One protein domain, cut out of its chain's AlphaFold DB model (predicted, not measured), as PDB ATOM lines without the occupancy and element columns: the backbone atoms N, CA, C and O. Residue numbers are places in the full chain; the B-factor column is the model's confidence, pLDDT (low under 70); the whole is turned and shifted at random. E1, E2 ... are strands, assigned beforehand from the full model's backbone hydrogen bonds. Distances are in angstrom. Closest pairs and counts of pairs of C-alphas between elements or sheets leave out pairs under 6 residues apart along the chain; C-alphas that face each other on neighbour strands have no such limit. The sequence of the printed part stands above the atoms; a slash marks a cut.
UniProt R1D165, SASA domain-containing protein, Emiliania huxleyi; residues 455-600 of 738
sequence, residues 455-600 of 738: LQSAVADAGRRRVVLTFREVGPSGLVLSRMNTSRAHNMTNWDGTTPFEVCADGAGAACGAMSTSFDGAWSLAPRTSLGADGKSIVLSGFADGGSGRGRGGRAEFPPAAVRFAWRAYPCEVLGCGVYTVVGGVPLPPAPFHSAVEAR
ATOM      1  N   LEU A 455     -26.404  -0.009  24.552       95.38
ATOM      2  CA  LEU A 455     -25.435  -0.436  23.541       95.38
ATOM      3  C   LEU A 455     -24.025  -0.435  24.151       95.38
ATOM      4  O   LEU A 455     -23.585   0.557  24.731       95.38
ATOM      5  N   GLN A 456     -23.324  -1.556  24.016       95.25
ATOM      6  CA  GLN A 456     -21.936  -1.709  24.436       95.25
ATOM      7  C   GLN A 456     -20.972  -1.605  23.249       95.25
ATOM      8  O   GLN A 456     -19.905  -1.015  23.400       95.25
ATOM      9  N   SER A 457     -21.327  -2.169  22.094       94.31
ATOM     10  CA  SER A 457     -20.494  -2.145  20.888       94.31
ATOM     11  C   SER A 457     -21.305  -2.426  19.621       94.31
ATOM     12  O   SER A 457     -22.338  -3.098  19.668       94.31
ATOM     13  N   ALA A 458     -20.803  -1.942  18.483       94.00
ATOM     14  CA  ALA A 458     -21.280  -2.273  17.146       94.00
ATOM     15  C   ALA A 458     -20.096  -2.750  16.293       94.00
ATOM     16  O   ALA A 458     -19.251  -1.951  15.896       94.00
ATOM     17  N   VAL A 459     -20.009  -4.057  16.029       92.19
ATOM     18  CA  VAL A 459     -18.838  -4.676  15.383       92.19
ATOM     19  C   VAL A 459     -19.232  -5.356  14.075       92.19
ATOM     20  O   VAL A 459     -20.127  -6.202  14.047       92.19
ATOM     21  N   ALA A 460     -18.539  -5.021  12.992       87.50
ATOM     22  CA  ALA A 460     -18.668  -5.677  11.701       87.50
ATOM     23  C   ALA A 460     -17.880  -6.998  11.657       87.50
ATOM     24  O   ALA A 460     -16.675  -7.030  11.912       87.50
ATOM     25  N   ASP A 461     -18.559  -8.075  11.266       77.56
ATOM     26  CA  ASP A 461     -18.039  -9.442  11.160       77.56
ATOM     27  C   ASP A 461     -18.245 -10.008   9.739       77.56
ATOM     28  O   ASP A 461     -18.903  -9.386   8.897       77.56
ATOM     29  N   ALA A 462     -17.683 -11.188   9.456       62.16
ATOM     30  CA  ALA A 462     -17.852 -11.915   8.189       62.16
ATOM     31  C   ALA A 462     -17.564 -11.054   6.936       62.16
ATOM     32  O   ALA A 462     -18.401 -10.922   6.043       62.16
ATOM     33  N   GLY A 463     -16.391 -10.410   6.891       61.47
ATOM     34  CA  GLY A 463     -16.017  -9.510   5.789       61.47
ATOM     35  C   GLY A 463     -16.837  -8.213   5.743       61.47
ATOM     36  O   GLY A 463     -16.990  -7.626   4.680       61.47
ATOM     37  N   ARG A 464     -17.383  -7.785   6.892       63.44
ATOM     38  CA  ARG A 464     -18.331  -6.668   7.058       63.44
ATOM     39  C   ARG A 464     -19.718  -6.872   6.415       63.44
ATOM     40  O   ARG A 464     -20.489  -5.923   6.312       63.44
ATOM     41  N   ARG A 465     -20.090  -8.113   6.073       73.94
ATOM     42  CA  ARG A 465     -21.445  -8.495   5.599       73.94
ATOM     43  C   ARG A 465     -22.491  -8.596   6.720       73.94
ATOM     44  O   ARG A 465     -23.679  -8.812   6.458       73.94
ATOM     45  N   ARG A 466     -22.055  -8.476   7.976       86.56
ATOM     46  CA  ARG A 466     -22.864  -8.576   9.195       86.56
ATOM     47  C   ARG A 466     -22.373  -7.547  10.209       86.56
ATOM     48  O   ARG A 466     -21.166  -7.406  10.369       86.56
ATOM     49  N   VAL A 467     -23.283  -6.903  10.937       91.12
ATOM     50  CA  VAL A 467     -22.961  -6.116  12.140       91.12
ATOM     51  C   VAL A 467     -23.596  -6.791  13.345       91.12
ATOM     52  O   VAL A 467     -24.761  -7.186  13.302       91.12
ATOM     53  N   VAL A 468     -22.824  -6.944  14.415       94.06
ATOM     54  CA  VAL A 468     -23.292  -7.429  15.712       94.06
ATOM     55  C   VAL A 468     -23.321  -6.246  16.670       94.06
ATOM     56  O   VAL A 468     -22.294  -5.625  16.930       94.06
ATOM     57  N   LEU A 469     -24.517  -5.929  17.157       95.88
ATOM     58  CA  LEU A 469     -24.767  -4.933  18.189       95.88
ATOM     59  C   LEU A 469     -24.891  -5.671  19.518       95.88
ATOM     60  O   LEU A 469     -25.841  -6.429  19.685       95.88
ATOM     61  N   THR A 470     -23.970  -5.477  20.452       96.94
ATOM     62  CA  THR A 470     -24.027  -6.133  21.768       96.94
ATOM     63  C   THR A 470     -24.524  -5.149  22.818       96.94
ATOM     64  O   THR A 470     -24.085  -3.998  22.853       96.94
ATOM     65  N   PHE A 471     -25.437  -5.596  23.683       96.75
ATOM     66  CA  PHE A 471     -26.044  -4.778  24.730       96.75
ATOM     67  C   PHE A 471     -25.651  -5.266  26.131       96.75
ATOM     68  O   PHE A 471     -25.669  -6.463  26.429       96.75
ATOM     69  N   ARG A 472     -25.354  -4.312  27.018       95.19
ATOM     70  CA  ARG A 472     -25.291  -4.512  28.475       95.19
ATOM     71  C   ARG A 472     -26.626  -4.123  29.115       95.19
ATOM     72  O   ARG A 472     -27.511  -3.628  28.426       95.19
ATOM     73  N   GLU A 473     -26.769  -4.330  30.427       94.50
ATOM     74  CA  GLU A 473     -28.017  -4.042  31.162       94.50
ATOM     75  C   GLU A 473     -29.251  -4.769  30.563       94.50
ATOM     76  O   GLU A 473     -30.385  -4.304  30.623       94.50
ATOM     77  N   VAL A 474     -29.044  -5.956  29.989       94.56
ATOM     78  CA  VAL A 474     -30.129  -6.832  29.524       94.56
ATOM     79  C   VAL A 474     -30.668  -7.639  30.708       94.56
ATOM     80  O   VAL A 474     -29.885  -8.167  31.500       94.56
ATOM     81  N   GLY A 475     -31.995  -7.733  30.836       89.69
ATOM     82  CA  GLY A 475     -32.664  -8.490  31.895       89.69
ATOM     83  C   GLY A 475     -32.479 -10.011  31.771       89.69
ATOM     84  O   GLY A 475     -31.964 -10.499  30.763       89.69
ATOM     85  N   PRO A 476     -32.915 -10.790  32.779       88.00
ATOM     86  CA  PRO A 476     -32.682 -12.237  32.831       88.00
ATOM     87  C   PRO A 476     -33.323 -13.002  31.662       88.00
ATOM     88  O   PRO A 476     -32.774 -14.009  31.228       88.00
ATOM     89  N   SER A 477     -34.434 -12.502  31.112       89.19
ATOM     90  CA  SER A 477     -35.118 -13.079  29.944       89.19
ATOM     91  C   SER A 477     -34.447 -12.761  28.599       89.19
ATOM     92  O   SER A 477     -34.961 -13.166  27.559       89.19
ATOM     93  N   GLY A 478     -33.336 -12.017  28.593       94.12
ATOM     94  CA  GLY A 478     -32.669 -11.569  27.374       94.12
ATOM     95  C   GLY A 478     -33.358 -10.387  26.680       94.12
ATOM     96  O   GLY A 478     -34.237  -9.715  27.235       94.12
ATOM     97  N   LEU A 479     -32.904 -10.115  25.457       94.69
ATOM     98  CA  LEU A 479     -33.535  -9.211  24.506       94.69
ATOM     99  C   LEU A 479     -34.674  -9.918  23.764       94.69
ATOM    100  O   LEU A 479     -34.546 -11.063  23.338       94.69
ATOM    101  N   VAL A 480     -35.755  -9.182  23.535       90.81
ATOM    102  CA  VAL A 480     -36.884  -9.558  22.687       90.81
ATOM    103  C   VAL A 480     -36.858  -8.672  21.447       90.81
ATOM    104  O   VAL A 480     -36.781  -7.446  21.563       90.81
ATOM    105  N   LEU A 481     -36.932  -9.298  20.268       86.81
ATOM    106  CA  LEU A 481     -37.135  -8.617  18.991       86.81
ATOM    107  C   LEU A 481     -38.623  -8.705  18.610       86.81
ATOM    108  O   LEU A 481     -39.079  -9.711  18.064       86.81
ATOM    109  N   SER A 482     -39.381  -7.663  18.931       78.31
ATOM    110  CA  SER A 482     -40.790  -7.512  18.560       78.31
ATOM    111  C   SER A 482     -40.926  -7.098  17.093       78.31
ATOM    112  O   SER A 482     -40.114  -6.328  16.577       78.31
ATOM    113  N   ARG A 483     -42.001  -7.531  16.417       70.12
ATOM    114  CA  ARG A 483     -42.415  -6.861  15.174       70.12
ATOM    115  C   ARG A 483     -42.841  -5.437  15.508       70.12
ATOM    116  O   ARG A 483     -43.549  -5.225  16.489       70.12
ATOM    117  N   MET A 484     -42.443  -4.483  14.678       70.94
ATOM    118  CA  MET A 484     -42.876  -3.104  14.854       70.94
ATOM    119  C   MET A 484     -44.256  -2.935  14.243       70.94
ATOM    120  O   MET A 484     -44.480  -3.306  13.091       70.94
ATOM    121  N   ASN A 485     -45.180  -2.384  15.022       59.75
ATOM    122  CA  ASN A 485     -46.499  -2.031  14.526       59.75
ATOM    123  C   ASN A 485     -46.415  -0.679  13.807       59.75
ATOM    124  O   ASN A 485     -45.948   0.301  14.386       59.75
ATOM    125  N   THR A 486     -46.858  -0.634  12.553       57.06
ATOM    126  CA  THR A 486     -46.928   0.584  11.741       57.06
ATOM    127  C   THR A 486     -48.394   0.944  11.501       57.06
ATOM    128  O   THR A 486     -48.966   0.569  10.474       57.06
ATOM    129  N   SER A 487     -49.020   1.658  12.441       51.53
ATOM    130  CA  SER A 487     -50.278   2.358  12.153       51.53
ATOM    131  C   SER A 487     -50.021   3.760  11.575       51.53
ATOM    132  O   SER A 487     -48.894   4.126  11.250       51.53
ATOM    133  N   ARG A 488     -51.106   4.492  11.287       45.84
ATOM    134  CA  ARG A 488     -51.209   5.540  10.247       45.84
ATOM    135  C   ARG A 488     -50.341   6.802  10.426       45.84
ATOM    136  O   ARG A 488     -50.502   7.727   9.636       45.84
ATOM    137  N   ALA A 489     -49.453   6.869  11.418       42.81
ATOM    138  CA  ALA A 489     -48.687   8.071  11.752       42.81
ATOM    139  C   ALA A 489     -47.758   8.570  10.624       42.81
ATOM    140  O   ALA A 489     -47.502   9.770  10.544       42.81
ATOM    141  N   HIS A 490     -47.296   7.701   9.710       47.69
ATOM    142  CA  HIS A 490     -46.466   8.132   8.581       47.69
ATOM    143  C   HIS A 490     -46.759   7.422   7.255       47.69
ATOM    144  O   HIS A 490     -46.849   6.198   7.177       47.69
ATOM    145  N   ASN A 491     -46.722   8.205   6.171       44.94
ATOM    146  CA  ASN A 491     -46.505   7.736   4.799       44.94
ATOM    147  C   ASN A 491     -45.023   7.329   4.602       44.94
ATOM    148  O   ASN A 491     -44.293   7.910   3.800       44.94
ATOM    149  N   MET A 492     -44.540   6.383   5.416       50.75
ATOM    150  CA  MET A 492     -43.159   5.887   5.400       50.75
ATOM    151  C   MET A 492     -43.007   4.772   4.358       50.75
ATOM    152  O   MET A 492     -42.877   3.597   4.691       50.75
ATOM    153  N   THR A 493     -42.976   5.158   3.080       41.47
ATOM    154  CA  THR A 493     -42.902   4.259   1.906       41.47
ATOM    155  C   THR A 493     -41.716   3.289   1.880       41.47
ATOM    156  O   THR A 493     -41.684   2.395   1.040       41.47
ATOM    157  N   ASN A 494     -40.738   3.459   2.775       45.41
ATOM    158  CA  ASN A 494     -39.487   2.702   2.790       45.41
ATOM    159  C   ASN A 494     -39.371   1.727   3.979       45.41
ATOM    160  O   ASN A 494     -38.344   1.068   4.090       45.41
ATOM    161  N   TRP A 495     -40.364   1.648   4.879       51.66
ATOM    162  CA  TRP A 495     -40.300   0.831   6.101       51.66
ATOM    163  C   TRP A 495     -41.187  -0.413   5.986       51.66
ATOM    164  O   TRP A 495     -42.410  -0.320   6.013       51.66
ATOM    165  N   ASP A 496     -40.571  -1.590   5.888       54.81
ATOM    166  CA  ASP A 496     -41.252  -2.887   5.719       54.81
ATOM    167  C   ASP A 496     -41.587  -3.600   7.049       54.81
ATOM    168  O   ASP A 496     -42.066  -4.734   7.062       54.81
ATOM    169  N   GLY A 497     -41.318  -2.943   8.183       58.19
ATOM    170  CA  GLY A 497     -41.544  -3.481   9.526       58.19
ATOM    171  C   GLY A 497     -40.455  -4.437  10.033       58.19
ATOM    172  O   GLY A 497     -40.609  -4.982  11.127       58.19
ATOM    173  N   THR A 498     -39.355  -4.637   9.294       62.66
ATOM    174  CA  THR A 498     -38.325  -5.639   9.638       62.66
ATOM    175  C   THR A 498     -37.199  -5.139  10.551       62.66
ATOM    176  O   THR A 498     -36.528  -5.966  11.171       62.66
ATOM    177  N   THR A 499     -36.966  -3.823  10.672       80.12
ATOM    178  CA  THR A 499     -35.816  -3.291  11.432       80.12
ATOM    179  C   THR A 499     -36.015  -1.903  12.081       80.12
ATOM    180  O   THR A 499     -36.346  -0.950  11.384       80.12
ATOM    181  N   PRO A 500     -35.741  -1.718  13.391       83.50
ATOM    182  CA  PRO A 500     -35.679  -0.389  14.019       83.50
ATOM    183  C   PRO A 500     -34.317   0.317  13.836       83.50
ATOM    184  O   PRO A 500     -34.061   1.350  14.464       83.50
ATOM    185  N   PHE A 501     -33.420  -0.256  13.023       89.19
ATOM    186  CA  PHE A 501     -32.045   0.206  12.824       89.19
ATOM    187  C   PHE A 501     -31.825   0.798  11.431       89.19
ATOM    188  O   PHE A 501     -32.132   0.166  10.414       89.19
ATOM    189  N   GLU A 502     -31.189   1.966  11.408       86.94
ATOM    190  CA  GLU A 502     -30.635   2.603  10.212       86.94
ATOM    191  C   GLU A 502     -29.104   2.439  10.208       86.94
ATOM    192  O   GLU A 502     -28.451   2.512  11.251       86.94
ATOM    193  N   VAL A 503     -28.525   2.219   9.029       87.31
ATOM    194  CA  VAL A 503     -27.084   2.085   8.782       87.31
ATOM    195  C   VAL A 503     -26.614   3.083   7.727       87.31
ATOM    196  O   VAL A 503     -27.389   3.505   6.865       87.31
ATOM    197  N   CYS A 504     -25.332   3.432   7.783       84.50
ATOM    198  CA  CYS A 504     -24.701   4.397   6.886       84.50
ATOM    199  C   CYS A 504     -23.309   3.907   6.460       84.50
ATOM    200  O   CYS A 504     -22.609   3.258   7.242       84.50
ATOM    201  N   ALA A 505     -22.925   4.173   5.211       77.25
ATOM    202  CA  ALA A 505     -21.743   3.585   4.564       77.25
ATOM    203  C   ALA A 505     -20.417   4.345   4.795       77.25
ATOM    204  O   ALA A 505     -19.349   3.749   4.679       77.25
ATOM    205  N   ASP A 506     -20.471   5.639   5.119       67.44
ATOM    206  CA  ASP A 506     -19.311   6.541   5.216       67.44
ATOM    207  C   ASP A 506     -19.054   6.992   6.668       67.44
ATOM    208  O   ASP A 506     -19.456   8.070   7.098       67.44
ATOM    209  N   GLY A 507     -18.418   6.131   7.465       55.28
ATOM    210  CA  GLY A 507     -18.483   6.168   8.937       55.28
ATOM    211  C   GLY A 507     -17.884   7.378   9.660       55.28
ATOM    212  O   GLY A 507     -17.938   7.406  10.887       55.28
ATOM    213  N   ALA A 508     -17.311   8.351   8.948       46.59
ATOM    214  CA  ALA A 508     -16.719   9.555   9.537       46.59
ATOM    215  C   ALA A 508     -16.998  10.858   8.758       46.59
ATOM    216  O   ALA A 508     -16.617  11.932   9.224       46.59
ATOM    217  N   GLY A 509     -17.654  10.795   7.593       54.28
ATOM    218  CA  GLY A 509     -18.056  11.983   6.842       54.28
ATOM    219  C   GLY A 509     -19.269  12.691   7.455       54.28
ATOM    220  O   GLY A 509     -20.029  12.112   8.234       54.28
ATOM    221  N   ALA A 510     -19.514  13.941   7.038       58.47
ATOM    222  CA  ALA A 510     -20.720  14.688   7.423       58.47
ATOM    223  C   ALA A 510     -22.024  13.921   7.102       58.47
ATOM    224  O   ALA A 510     -23.014  14.061   7.816       58.47
ATOM    225  N   ALA A 511     -21.987  13.053   6.083       65.12
ATOM    226  CA  ALA A 511     -23.081  12.191   5.645       65.12
ATOM    227  C   ALA A 511     -23.559  11.169   6.701       65.12
ATOM    228  O   ALA A 511     -24.746  10.866   6.755       65.12
ATOM    229  N   CYS A 512     -22.678  10.653   7.565       74.50
ATOM    230  CA  CYS A 512     -23.050   9.682   8.607       74.50
ATOM    231  C   CYS A 512     -22.933  10.244  10.032       74.50
ATOM    232  O   CYS A 512     -22.915   9.485  11.006       74.50
ATOM    233  N   GLY A 513     -22.871  11.570  10.183       73.50
ATOM    234  CA  GLY A 513     -22.925  12.216  11.491       73.50
ATOM    235  C   GLY A 513     -24.288  12.030  12.169       73.50
ATOM    236  O   GLY A 513     -25.315  11.904  11.504       73.50
ATOM    237  N   ALA A 514     -24.324  12.081  13.504       70.88
ATOM    238  CA  ALA A 514     -25.580  12.056  14.264       70.88
ATOM    239  C   ALA A 514     -26.532  13.215  13.879       70.88
ATOM    240  O   ALA A 514     -27.748  13.069  13.949       70.88
ATOM    241  N   MET A 515     -25.982  14.342  13.415       73.00
ATOM    242  CA  MET A 515     -26.748  15.500  12.935       73.00
ATOM    243  C   MET A 515     -27.304  15.349  11.504       73.00
ATOM    244  O   MET A 515     -28.082  16.200  11.084       73.00
ATOM    245  N   SER A 516     -26.925  14.308  10.745       69.31
ATOM    246  CA  SER A 516     -27.442  14.091   9.382       69.31
ATOM    247  C   SER A 516     -28.858  13.510   9.399       69.31
ATOM    248  O   SER A 516     -29.209  12.639  10.211       69.31
ATOM    249  N   THR A 517     -29.680  13.984   8.466       61.28
ATOM    250  CA  THR A 517     -31.075  13.581   8.332       61.28
ATOM    251  C   THR A 517     -31.180  12.206   7.659       61.28
ATOM    252  O   THR A 517     -30.331  11.792   6.873       61.28
ATOM    253  N   SER A 518     -32.254  11.460   7.937       54.62
ATOM    254  CA  SER A 518     -32.567  10.225   7.195       54.62
ATOM    255  C   SER A 518     -32.974  10.468   5.733       54.62
ATOM    256  O   SER A 518     -33.150   9.508   4.989       54.62
ATOM    257  N   PHE A 519     -33.120  11.729   5.317       55.53
ATOM    258  CA  PHE A 519     -33.564  12.133   3.983       55.53
ATOM    259  C   PHE A 519     -32.403  12.564   3.071       55.53
ATOM    260  O   PHE A 519     -32.595  12.654   1.862       55.53
ATOM    261  N   ASP A 520     -31.190  12.726   3.614       57.00
ATOM    262  CA  ASP A 520     -29.977  13.112   2.870       57.00
ATOM    263  C   ASP A 520     -29.441  11.976   1.962       57.00
ATOM    264  O   ASP A 520     -28.401  12.109   1.320       57.00
ATOM    265  N   GLY A 521     -30.110  10.816   1.940       62.28
ATOM    266  CA  GLY A 521     -29.744   9.629   1.155       62.28
ATOM    267  C   GLY A 521     -28.590   8.791   1.722       62.28
ATOM    268  O   GLY A 521     -28.361   7.681   1.247       62.28
ATOM    269  N   ALA A 522     -27.882   9.282   2.742       73.56
ATOM    270  CA  ALA A 522     -26.747   8.590   3.357       73.56
ATOM    271  C   ALA A 522     -27.158   7.418   4.274       73.56
ATOM    272  O   ALA A 522     -26.475   6.392   4.331       73.56
ATOM    273  N   TRP A 523     -28.288   7.560   4.974       81.31
ATOM    274  CA  TRP A 523     -28.829   6.555   5.889       81.31
ATOM    275  C   TRP A 523     -29.869   5.669   5.200       81.31
ATOM    276  O   TRP A 523     -30.772   6.157   4.524       81.31
ATOM    277  N   SER A 524     -29.779   4.359   5.423       79.88
ATOM    278  CA  SER A 524     -30.720   3.359   4.900       79.88
ATOM    279  C   SER A 524     -31.104   2.351   5.985       79.88
ATOM    280  O   SER A 524     -30.373   2.174   6.957       79.88
ATOM    281  N   LEU A 525     -32.254   1.687   5.855       81.69
ATOM    282  CA  LEU A 525     -32.657   0.650   6.811       81.69
ATOM    283  C   LEU A 525     -31.748  -0.580   6.715       81.69
ATOM    284  O   LEU A 525     -31.374  -1.007   5.622       81.69
ATOM    285  N   ALA A 526     -31.417  -1.175   7.863       84.06
ATOM    286  CA  ALA A 526     -30.674  -2.430   7.910       84.06
ATOM    287  C   ALA A 526     -31.476  -3.567   7.223       84.06
ATOM    288  O   ALA A 526     -32.561  -3.890   7.698       84.06
ATOM    289  N   PRO A 527     -30.981  -4.221   6.150       81.62
ATOM    290  CA  PRO A 527     -31.820  -5.082   5.303       81.62
ATOM    291  C   PRO A 527     -32.463  -6.281   6.008       81.62
ATOM    292  O   PRO A 527     -33.515  -6.748   5.583       81.62
ATOM    293  N   ARG A 528     -31.815  -6.820   7.047       84.44
ATOM    294  CA  ARG A 528     -32.349  -7.868   7.924       84.44
ATOM    295  C   ARG A 528     -31.830  -7.687   9.343       84.44
ATOM    296  O   ARG A 528     -30.616  -7.613   9.535       84.44
ATOM    297  N   THR A 529     -32.741  -7.735  10.309       88.12
ATOM    298  CA  THR A 529     -32.454  -7.683  11.747       88.12
ATOM    299  C   THR A 529     -32.908  -8.981  12.411       88.12
ATOM    300  O   THR A 529     -34.019  -9.452  12.172       88.12
ATOM    301  N   SER A 530     -32.052  -9.580  13.237       89.56
ATOM    302  CA  SER A 530     -32.354 -10.807  13.984       89.56
ATOM    303  C   SER A 530     -31.743 -10.796  15.386       89.56
ATOM    304  O   SER A 530     -30.795 -10.064  15.669       89.56
ATOM    305  N   LEU A 531     -32.307 -11.601  16.289       91.88
ATOM    306  CA  LEU A 531     -31.789 -11.778  17.645       91.88
ATOM    307  C   LEU A 531     -30.549 -12.691  17.631       91.88
ATOM    308  O   LEU A 531     -30.523 -13.713  16.943       91.88
ATOM    309  N   GLY A 532     -29.518 -12.326  18.392       91.06
ATOM    310  CA  GLY A 532     -28.343 -13.155  18.630       91.06
ATOM    311  C   GLY A 532     -28.649 -14.332  19.561       91.06
ATOM    312  O   GLY A 532     -29.436 -14.216  20.495       91.06
ATOM    313  N   ALA A 533     -27.984 -15.469  19.337       90.56
ATOM    314  CA  ALA A 533     -28.160 -16.680  20.149       90.56
ATOM    315  C   ALA A 533     -27.705 -16.528  21.620       90.56
ATOM    316  O   ALA A 533     -27.988 -17.390  22.443       90.56
ATOM    317  N   ASP A 534     -27.008 -15.438  21.950       92.88
ATOM    318  CA  ASP A 534     -26.610 -15.057  23.310       92.88
ATOM    319  C   ASP A 534     -27.736 -14.373  24.113       92.88
ATOM    320  O   ASP A 534     -27.559 -14.091  25.298       92.88
ATOM    321  N   GLY A 535     -28.866 -14.049  23.469       93.38
ATOM    322  CA  GLY A 535     -29.963 -13.281  24.061       93.38
ATOM    323  C   GLY A 535     -29.591 -11.843  24.444       93.38
ATOM    324  O   GLY A 535     -30.351 -11.197  25.161       93.38
ATOM    325  N   LYS A 536     -28.430 -11.333  24.012       96.44
ATOM    326  CA  LYS A 536     -27.890 -10.007  24.386       96.44
ATOM    327  C   LYS A 536     -27.391  -9.191  23.200       96.44
ATOM    328  O   LYS A 536     -27.116  -8.000  23.356       96.44
ATOM    329  N   SER A 537     -27.296  -9.803  22.027       95.88
ATOM    330  CA  SER A 537     -26.898  -9.137  20.798       95.88
ATOM    331  C   SER A 537     -28.041  -9.065  19.785       95.88
ATOM    332  O   SER A 537     -28.892  -9.948  19.712       95.88
ATOM    333  N   ILE A 538     -28.025  -8.025  18.957       94.56
ATOM    334  CA  ILE A 538     -28.822  -7.914  17.734       94.56
ATOM    335  C   ILE A 538     -27.884  -8.036  16.533       94.56
ATOM    336  O   ILE A 538     -26.752  -7.554  16.546       94.56
ATOM    337  N   VAL A 539     -28.350  -8.708  15.488       92.56
ATOM    338  CA  VAL A 539     -27.585  -9.016  14.285       92.56
ATOM    339  C   VAL A 539     -28.222  -8.321  13.090       92.56
ATOM    340  O   VAL A 539     -29.333  -8.658  12.691       92.56
ATOM    341  N   LEU A 540     -27.488  -7.381  12.498       91.44
ATOM    342  CA  LEU A 540     -27.841  -6.747  11.231       91.44
ATOM    343  C   LEU A 540     -27.111  -7.469  10.092       91.44
ATOM    344  O   LEU A 540     -25.920  -7.774  10.207       91.44
ATOM    345  N   SER A 541     -27.804  -7.769   8.998       87.81
ATOM    346  CA  SER A 541     -27.259  -8.575   7.897       87.81
ATOM    347  C   SER A 541     -27.928  -8.282   6.552       87.81
ATOM    348  O   SER A 541     -28.912  -7.550   6.473       87.81
ATOM    349  N   GLY A 542     -27.404  -8.884   5.479       81.50
ATOM    350  CA  GLY A 542     -27.935  -8.719   4.123       81.50
ATOM    351  C   GLY A 542     -27.378  -7.513   3.366       81.50
ATOM    352  O   GLY A 542     -27.973  -7.115   2.369       81.50
ATOM    353  N   PHE A 543     -26.258  -6.953   3.824       80.06
ATOM    354  CA  PHE A 543     -25.478  -5.961   3.082       80.06
ATOM    355  C   PHE A 543     -24.849  -6.603   1.834       80.06
ATOM    356  O   PHE A 543     -24.538  -7.798   1.844       80.06
ATOM    357  N   ALA A 544     -24.704  -5.827   0.759       66.00
ATOM    358  CA  ALA A 544     -24.162  -6.314  -0.507       66.00
ATOM    359  C   ALA A 544     -22.637  -6.508  -0.456       66.00
ATOM    360  O   ALA A 544     -21.947  -5.954   0.402       66.00
ATOM    361  N   ASP A 545     -22.112  -7.277  -1.408       55.41
ATOM    362  CA  ASP A 545     -20.678  -7.305  -1.683       55.41
ATOM    363  C   ASP A 545     -20.270  -6.028  -2.417       55.41
ATOM    364  O   ASP A 545     -20.906  -5.660  -3.402       55.41
ATOM    365  N   GLY A 546     -19.199  -5.377  -1.946       51.91
ATOM    366  CA  GLY A 546     -18.719  -4.072  -2.422       51.91
ATOM    367  C   GLY A 546     -18.079  -4.084  -3.816       51.91
ATOM    368  O   GLY A 546     -16.947  -3.630  -3.979       51.91
ATOM    369  N   GLY A 547     -18.782  -4.619  -4.812       42.25
ATOM    370  CA  GLY A 547     -18.460  -4.481  -6.228       42.25
ATOM    371  C   GLY A 547     -18.890  -3.109  -6.753       42.25
ATOM    372  O   GLY A 547     -19.943  -2.594  -6.391       42.25
ATOM    373  N   SER A 548     -18.077  -2.513  -7.625       42.62
ATOM    374  CA  SER A 548     -18.209  -1.129  -8.099       42.62
ATOM    375  C   SER A 548     -19.332  -0.912  -9.133       42.62
ATOM    376  O   SER A 548     -19.073  -0.499 -10.265       42.62
ATOM    377  N   GLY A 549     -20.580  -1.197  -8.762       40.34
ATOM    378  CA  GLY A 549     -21.781  -0.802  -9.501       40.34
ATOM    379  C   GLY A 549     -22.489   0.362  -8.808       40.34
ATOM    380  O   GLY A 549     -22.439   0.467  -7.592       40.34
ATOM    381  N   ARG A 550     -23.151   1.243  -9.571       42.62
ATOM    382  CA  ARG A 550     -24.178   2.145  -9.019       42.62
ATOM    383  C   ARG A 550     -25.526   1.434  -9.098       42.62
ATOM    384  O   ARG A 550     -26.143   1.414 -10.168       42.62
ATOM    385  N   GLY A 551     -25.994   0.870  -7.994       39.66
ATOM    386  CA  GLY A 551     -27.289   0.209  -7.921       39.66
ATOM    387  C   GLY A 551     -28.449   1.185  -8.128       39.66
ATOM    388  O   GLY A 551     -28.618   2.157  -7.389       39.66
ATOM    389  N   ARG A 552     -29.319   0.903  -9.106       37.62
ATOM    390  CA  ARG A 552     -30.634   1.559  -9.194       37.62
ATOM    391  C   ARG A 552     -31.485   1.120  -7.996       37.62
ATOM    392  O   ARG A 552     -32.057   0.034  -8.032       37.62
ATOM    393  N   GLY A 553     -31.584   1.955  -6.958       44.12
ATOM    394  CA  GLY A 553     -32.528   1.730  -5.851       44.12
ATOM    395  C   GLY A 553     -32.113   2.177  -4.445       44.12
ATOM    396  O   GLY A 553     -32.871   1.920  -3.517       44.12
ATOM    397  N   GLY A 554     -30.952   2.817  -4.246       47.75
ATOM    398  CA  GLY A 554     -30.620   3.460  -2.959       47.75
ATOM    399  C   GLY A 554     -30.362   2.511  -1.778       47.75
ATOM    400  O   GLY A 554     -30.569   2.889  -0.628       47.75
ATOM    401  N   ARG A 555     -29.925   1.272  -2.039       48.00
ATOM    402  CA  ARG A 555     -29.434   0.355  -0.994       48.00
ATOM    403  C   ARG A 555     -27.958   0.633  -0.704       48.00
ATOM    404  O   ARG A 555     -27.211   0.954  -1.621       48.00
ATOM    405  N   ALA A 556     -27.527   0.456   0.545       49.91
ATOM    406  CA  ALA A 556     -26.112   0.543   0.904       49.91
ATOM    407  C   ALA A 556     -25.305  -0.599   0.247       49.91
ATOM    408  O   ALA A 556     -25.357  -1.748   0.687       49.91
ATOM    409  N   GLU A 557     -24.566  -0.270  -0.817       51.88
ATOM    410  CA  GLU A 557     -23.670  -1.188  -1.549       51.88
ATOM    411  C   GLU A 557     -22.299  -1.364  -0.870       51.88
ATOM    412  O   GLU A 557     -21.523  -2.245  -1.233       51.88
ATOM    413  N   PHE A 558     -22.011  -0.553   0.148       59.88
ATOM    414  CA  PHE A 558     -20.773  -0.579   0.921       59.88
ATOM    415  C   PHE A 558     -21.019  -1.093   2.345       59.88
ATOM    416  O   PHE A 558     -22.124  -0.933   2.875       59.88
ATOM    417  N   PRO A 559     -20.004  -1.695   2.992       69.00
ATOM    418  CA  PRO A 559     -20.145  -2.192   4.351       69.00
ATOM    419  C   PRO A 559     -20.517  -1.062   5.325       69.00
ATOM    420  O   PRO A 559     -19.910   0.008   5.263       69.00
ATOM    421  N   PRO A 560     -21.475  -1.288   6.240       82.19
ATOM    422  CA  PRO A 560     -21.936  -0.262   7.164       82.19
ATOM    423  C   PRO A 560     -20.803   0.178   8.091       82.19
ATOM    424  O   PRO A 560     -20.117  -0.643   8.703       82.19
ATOM    425  N   ALA A 561     -20.637   1.489   8.189       83.88
ATOM    426  CA  ALA A 561     -19.585   2.155   8.939       83.88
ATOM    427  C   ALA A 561     -20.145   3.003  10.100       83.88
ATOM    428  O   ALA A 561     -19.403   3.353  11.015       83.88
ATOM    429  N   ALA A 562     -21.458   3.262  10.117       88.81
ATOM    430  CA  ALA A 562     -22.199   3.724  11.289       88.81
ATOM    431  C   ALA A 562     -23.587   3.057  11.373       88.81
ATOM    432  O   ALA A 562     -24.145   2.615  10.364       88.81
ATOM    433  N   VAL A 563     -24.143   2.999  12.584       90.94
ATOM    434  CA  VAL A 563     -25.475   2.463  12.905       90.94
ATOM    435  C   VAL A 563     -26.191   3.369  13.907       90.94
ATOM    436  O   VAL A 563     -25.566   3.946  14.799       90.94
ATOM    437  N   ARG A 564     -27.513   3.486  13.781       90.56
ATOM    438  CA  ARG A 564     -28.364   4.198  14.740       90.56
ATOM    439  C   ARG A 564     -29.694   3.487  14.968       90.56
ATOM    440  O   ARG A 564     -30.186   2.772  14.095       90.56
ATOM    441  N   PHE A 565     -30.266   3.685  16.150       90.31
ATOM    442  CA  PHE A 565     -31.522   3.072  16.585       90.31
ATOM    443  C   PHE A 565     -32.560   4.145  16.920       90.31
ATOM    444  O   PHE A 565     -32.223   5.146  17.555       90.31
ATOM    445  N   ALA A 566     -33.812   3.919  16.503       82.25
ATOM    446  CA  ALA A 566     -34.961   4.783  16.801       82.25
ATOM    447  C   ALA A 566     -34.740   6.281  16.470       82.25
ATOM    448  O   ALA A 566     -35.179   7.171  17.199       82.25
ATOM    449  N   TRP A 567     -34.051   6.572  15.359       84.44
ATOM    450  CA  TRP A 567     -33.582   7.922  15.006       84.44
ATOM    451  C   TRP A 567     -34.648   8.816  14.343       84.44
ATOM    452  O   TRP A 567     -34.430   9.408  13.285       84.44
ATOM    453  N   ARG A 568     -35.837   8.879  14.947       79.00
ATOM    454  CA  ARG A 568     -36.994   9.665  14.481       79.00
ATOM    455  C   ARG A 568     -37.736  10.266  15.675       79.00
ATOM    456  O   ARG A 568     -37.640   9.745  16.788       79.00
ATOM    457  N   ALA A 569     -38.484  11.344  15.449       75.19
ATOM    458  CA  ALA A 569     -39.362  11.953  16.450       75.19
ATOM    459  C   ALA A 569     -40.327  10.929  17.063       75.19
ATOM    460  O   ALA A 569     -40.278  10.675  18.270       75.19
ATOM    461  N   TYR A 570     -41.090  10.257  16.199       79.94
ATOM    462  CA  TYR A 570     -42.006   9.165  16.520       79.94
ATOM    463  C   TYR A 570     -41.516   7.872  15.827       79.94
ATOM    464  O   TYR A 570     -41.872   7.602  14.681       79.94
ATOM    465  N   PRO A 571     -40.599   7.102  16.446       71.81
ATOM    466  CA  PRO A 571     -39.913   5.995  15.770       71.81
ATOM    467  C   PRO A 571     -40.715   4.686  15.725       71.81
ATOM    468  O   PRO A 571     -40.341   3.776  14.990       71.81
ATOM    469  N   CYS A 572     -41.784   4.574  16.511       77.19
ATOM    470  CA  CYS A 572     -42.689   3.430  16.551       77.19
ATOM    471  C   CYS A 572     -44.007   3.818  17.229       77.19
ATOM    472  O   CYS A 572     -44.072   4.826  17.930       77.19
ATOM    473  N   GLU A 573     -45.024   2.971  17.087       76.75
ATOM    474  CA  GLU A 573     -46.198   3.011  17.962       76.75
ATOM    475  C   GLU A 573     -45.869   2.569  19.393       76.75
ATOM    476  O   GLU A 573     -44.835   1.943  19.636       76.75
ATOM    477  N   VAL A 574     -46.780   2.852  20.328       82.94
ATOM    478  CA  VAL A 574     -46.696   2.492  21.755       82.94
ATOM    479  C   VAL A 574     -46.153   1.074  21.967       82.94
ATOM    480  O   VAL A 574     -46.743   0.097  21.501       82.94
ATOM    481  N   LEU A 575     -45.037   0.962  22.698       82.38
ATOM    482  CA  LEU A 575     -44.340  -0.296  23.013       82.38
ATOM    483  C   LEU A 575     -43.905  -1.120  21.774       82.38
ATOM    484  O   LEU A 575     -43.623  -2.318  21.867       82.38
ATOM    485  N   GLY A 576     -43.826  -0.478  20.606       80.31
ATOM    486  CA  GLY A 576     -43.596  -1.098  19.304       80.31
ATOM    487  C   GLY A 576     -42.187  -0.930  18.729       80.31
ATOM    488  O   GLY A 576     -41.985  -1.285  17.572       80.31
ATOM    489  N   CYS A 577     -41.204  -0.414  19.476       74.62
ATOM    490  CA  CYS A 577     -39.882  -0.000  18.957       74.62
ATOM    491  C   CYS A 577     -38.887  -1.146  18.681       74.62
ATOM    492  O   CYS A 577     -37.671  -0.957  18.654       74.62
ATOM    493  N   GLY A 578     -39.400  -2.353  18.449       81.50
ATOM    494  CA  GLY A 578     -38.644  -3.499  17.954       81.50
ATOM    495  C   GLY A 578     -37.745  -4.196  18.976       81.50
ATOM    496  O   GLY A 578     -37.762  -5.417  19.011       81.50
ATOM    497  N   VAL A 579     -36.988  -3.490  19.822       89.69
ATOM    498  CA  VAL A 579     -36.040  -4.114  20.771       89.69
ATOM    499  C   VAL A 579     -36.372  -3.758  22.214       89.69
ATOM    500  O   VAL A 579     -36.449  -2.584  22.566       89.69
ATOM    501  N   TYR A 580     -36.501  -4.783  23.057       92.75
ATOM    502  CA  TYR A 580     -36.823  -4.657  24.479       92.75
ATOM    503  C   TYR A 580     -36.058  -5.671  25.331       92.75
ATOM    504  O   TYR A 580     -35.679  -6.732  24.851       92.75
ATOM    505  N   THR A 581     -35.922  -5.401  26.626       94.25
ATOM    506  CA  THR A 581     -35.892  -6.455  27.655       94.25
ATOM    507  C   THR A 581     -37.103  -6.274  28.571       94.25
ATOM    508  O   THR A 581     -37.627  -5.167  28.671       94.25
ATOM    509  N   VAL A 582     -37.587  -7.336  29.217       92.06
ATOM    510  CA  VAL A 582     -38.768  -7.269  30.097       92.06
ATOM    511  C   VAL A 582     -38.364  -7.616  31.526       92.06
ATOM    512  O   VAL A 582     -37.739  -8.648  31.764       92.06
ATOM    513  N   VAL A 583     -38.741  -6.765  32.484       91.19
ATOM    514  CA  VAL A 583     -38.450  -6.943  33.916       91.19
ATOM    515  C   VAL A 583     -39.737  -6.770  34.711       91.19
ATOM    516  O   VAL A 583     -40.324  -5.694  34.711       91.19
ATOM    517  N   GLY A 584     -40.202  -7.829  35.380       87.94
ATOM    518  CA  GLY A 584     -41.431  -7.773  36.187       87.94
ATOM    519  C   GLY A 584     -42.687  -7.381  35.395       87.94
ATOM    520  O   GLY A 584     -43.572  -6.741  35.943       87.94
ATOM    521  N   GLY A 585     -42.736  -7.711  34.099       90.31
ATOM    522  CA  GLY A 585     -43.801  -7.291  33.181       90.31
ATOM    523  C   GLY A 585     -43.597  -5.913  32.538       90.31
ATOM    524  O   GLY A 585     -44.299  -5.597  31.584       90.31
ATOM    525  N   VAL A 586     -42.615  -5.122  32.985       93.31
ATOM    526  CA  VAL A 586     -42.305  -3.801  32.418       93.31
ATOM    527  C   VAL A 586     -41.363  -3.955  31.213       93.31
ATOM    528  O   VAL A 586     -40.240  -4.443  31.387       93.31
ATOM    529  N   PRO A 587     -41.767  -3.549  29.993       93.38
ATOM    530  CA  PRO A 587     -40.885  -3.517  28.831       93.38
ATOM    531  C   PRO A 587     -39.944  -2.305  28.889       93.38
ATOM    532  O   PRO A 587     -40.379  -1.162  29.056       93.38
ATOM    533  N   LEU A 588     -38.649  -2.561  28.710       94.81
ATOM    534  CA  LEU A 588     -37.556  -1.589  28.746       94.81
ATOM    535  C   LEU A 588     -36.839  -1.563  27.382       94.81
ATOM    536  O   LEU A 588     -36.125  -2.520  27.064       94.81
ATOM    537  N   PRO A 589     -37.021  -0.519  26.555       93.25
ATOM    538  CA  PRO A 589     -36.286  -0.366  25.304       93.25
ATOM    539  C   PRO A 589     -34.879   0.197  25.563       93.25
ATOM    540  O   PRO A 589     -34.684   0.918  26.548       93.25
ATOM    541  N   PRO A 590     -33.900  -0.049  24.673       92.69
ATOM    542  CA  PRO A 590     -32.681   0.744  24.665       92.69
ATOM    543  C   PRO A 590     -33.009   2.189  24.288       92.69
ATOM    544  O   PRO A 590     -33.872   2.429  23.449       92.69
ATOM    545  N   ALA A 591     -32.329   3.163  24.887       90.38
ATOM    546  CA  ALA A 591     -32.459   4.556  24.462       90.38
ATOM    547  C   ALA A 591     -31.884   4.763  23.038       90.38
ATOM    548  O   ALA A 591     -31.002   4.001  22.625       90.38
ATOM    549  N   PRO A 592     -32.337   5.783  22.279       89.69
ATOM    550  CA  PRO A 592     -31.791   6.108  20.966       89.69
ATOM    551  C   PRO A 592     -30.282   6.347  21.023       89.69
ATOM    552  O   PRO A 592     -29.773   7.046  21.904       89.69
ATOM    553  N   PHE A 593     -29.572   5.774  20.057       91.00
ATOM    554  CA  PHE A 593     -28.120   5.850  19.964       91.00
ATOM    555  C   PHE A 593     -27.659   6.017  18.518       91.00
ATOM    556  O   PHE A 593     -28.340   5.599  17.580       91.00
ATOM    557  N   HIS A 594     -26.455   6.563  18.376       90.81
ATOM    558  CA  HIS A 594     -25.623   6.539  17.176       90.81
ATOM    559  C   HIS A 594     -24.273   5.921  17.562       90.81
ATOM    560  O   HIS A 594     -23.785   6.148  18.672       90.81
ATOM    561  N   SER A 595     -23.702   5.090  16.692       89.88
ATOM    562  CA  SER A 595     -22.411   4.438  16.919       89.88
ATOM    563  C   SER A 595     -21.686   4.211  15.593       89.88
ATOM    564  O   SER A 595     -22.301   3.803  14.605       89.88
ATOM    565  N   ALA A 596     -20.375   4.455  15.570       88.88
ATOM    566  CA  ALA A 596     -19.515   3.963  14.501       88.88
ATOM    567  C   ALA A 596     -19.449   2.426  14.550       88.88
ATOM    568  O   ALA A 596     -19.533   1.827  15.620       88.88
ATOM    569  N   VAL A 597     -19.289   1.786  13.394       88.44
ATOM    570  CA  VAL A 597     -19.157   0.328  13.299       88.44
ATOM    571  C   VAL A 597     -17.677  -0.040  13.233       88.44
ATOM    572  O   VAL A 597     -16.982   0.268  12.263       88.44
ATOM    573  N   GLU A 598     -17.193  -0.733  14.256       86.25
ATOM    574  CA  GLU A 598     -15.807  -1.188  14.334       86.25
ATOM    575  C   GLU A 598     -15.574  -2.395  13.417       86.25
ATOM    576  O   GLU A 598     -16.345  -3.355  13.408       86.25
ATOM    577  N   ALA A 599     -14.483  -2.391  12.651       72.69
ATOM    578  CA  ALA A 599     -14.096  -3.552  11.858       72.69
ATOM    579  C   ALA A 599     -13.357  -4.571  12.736       72.69
ATOM    580  O   ALA A 599     -12.297  -4.261  13.283       72.69
ATOM    581  N   ARG A 600     -13.871  -5.803  12.832       63.41
ATOM    582  CA  ARG A 600     -13.198  -6.887  13.558       63.41
ATOM    583  C   ARG A 600     -11.818  -7.159  12.948       63.41
ATOM    584  O   ARG A 600     -11.725  -7.602  11.803       63.41
TER     585      ARG A 600
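AT A GLANCE: This is residues 455 to 600 of the 738 residues of the protein "SASA domain-containing protein" of Emiliania huxleyi (UniProt R1D165). With little regular structure, two small sheets make a sandwich, face to face with strands crossed at 53 degrees; the hairpin E8 and E9 lies off one end, among long loops. The 146 printed residues include ten named strands, E1 to E10, all strand by class though 46 residues are in them. The antiparallel sheets run E1 E2 E6 E5 and E4 E3 E7 E10. The whole is compact, radius of gyration of the C-alphas 15.0 A, spanning 50 by 38 by 24 A.

IN THESE COORDINATES: E1 (455 to 461, 17.0 A) begins at C-alpha (-25.435, -0.436, 23.541). Then come E2 (466 to 472, 19.9 A), E3 (501 to 504), E4 (523 to 525), E5 (528 to 531), E6 (537 to 541), E7 (562 to 565), E8 (579 to 583), E9 (586 to 588) and E10 (593 to 596), ending at C-alpha (-19.515, 3.963, 14.501).

HOW THE PARTS SIT: In hairpin E1 and E2, N 459 and O 468 are within hydrogen-bond range, 2.9 A. Between the sheets, the closest C-alphas of E1 and E10, Ala 458 and Ser 595, are 6.8 A apart.

THE WHOLE: The printed part has no cut. Links E2 to E3, E3 to E4, E6 to E7 and E7 to E8 are long. Residues under pLDDT 70 include 485 to 498 and 544 to 559.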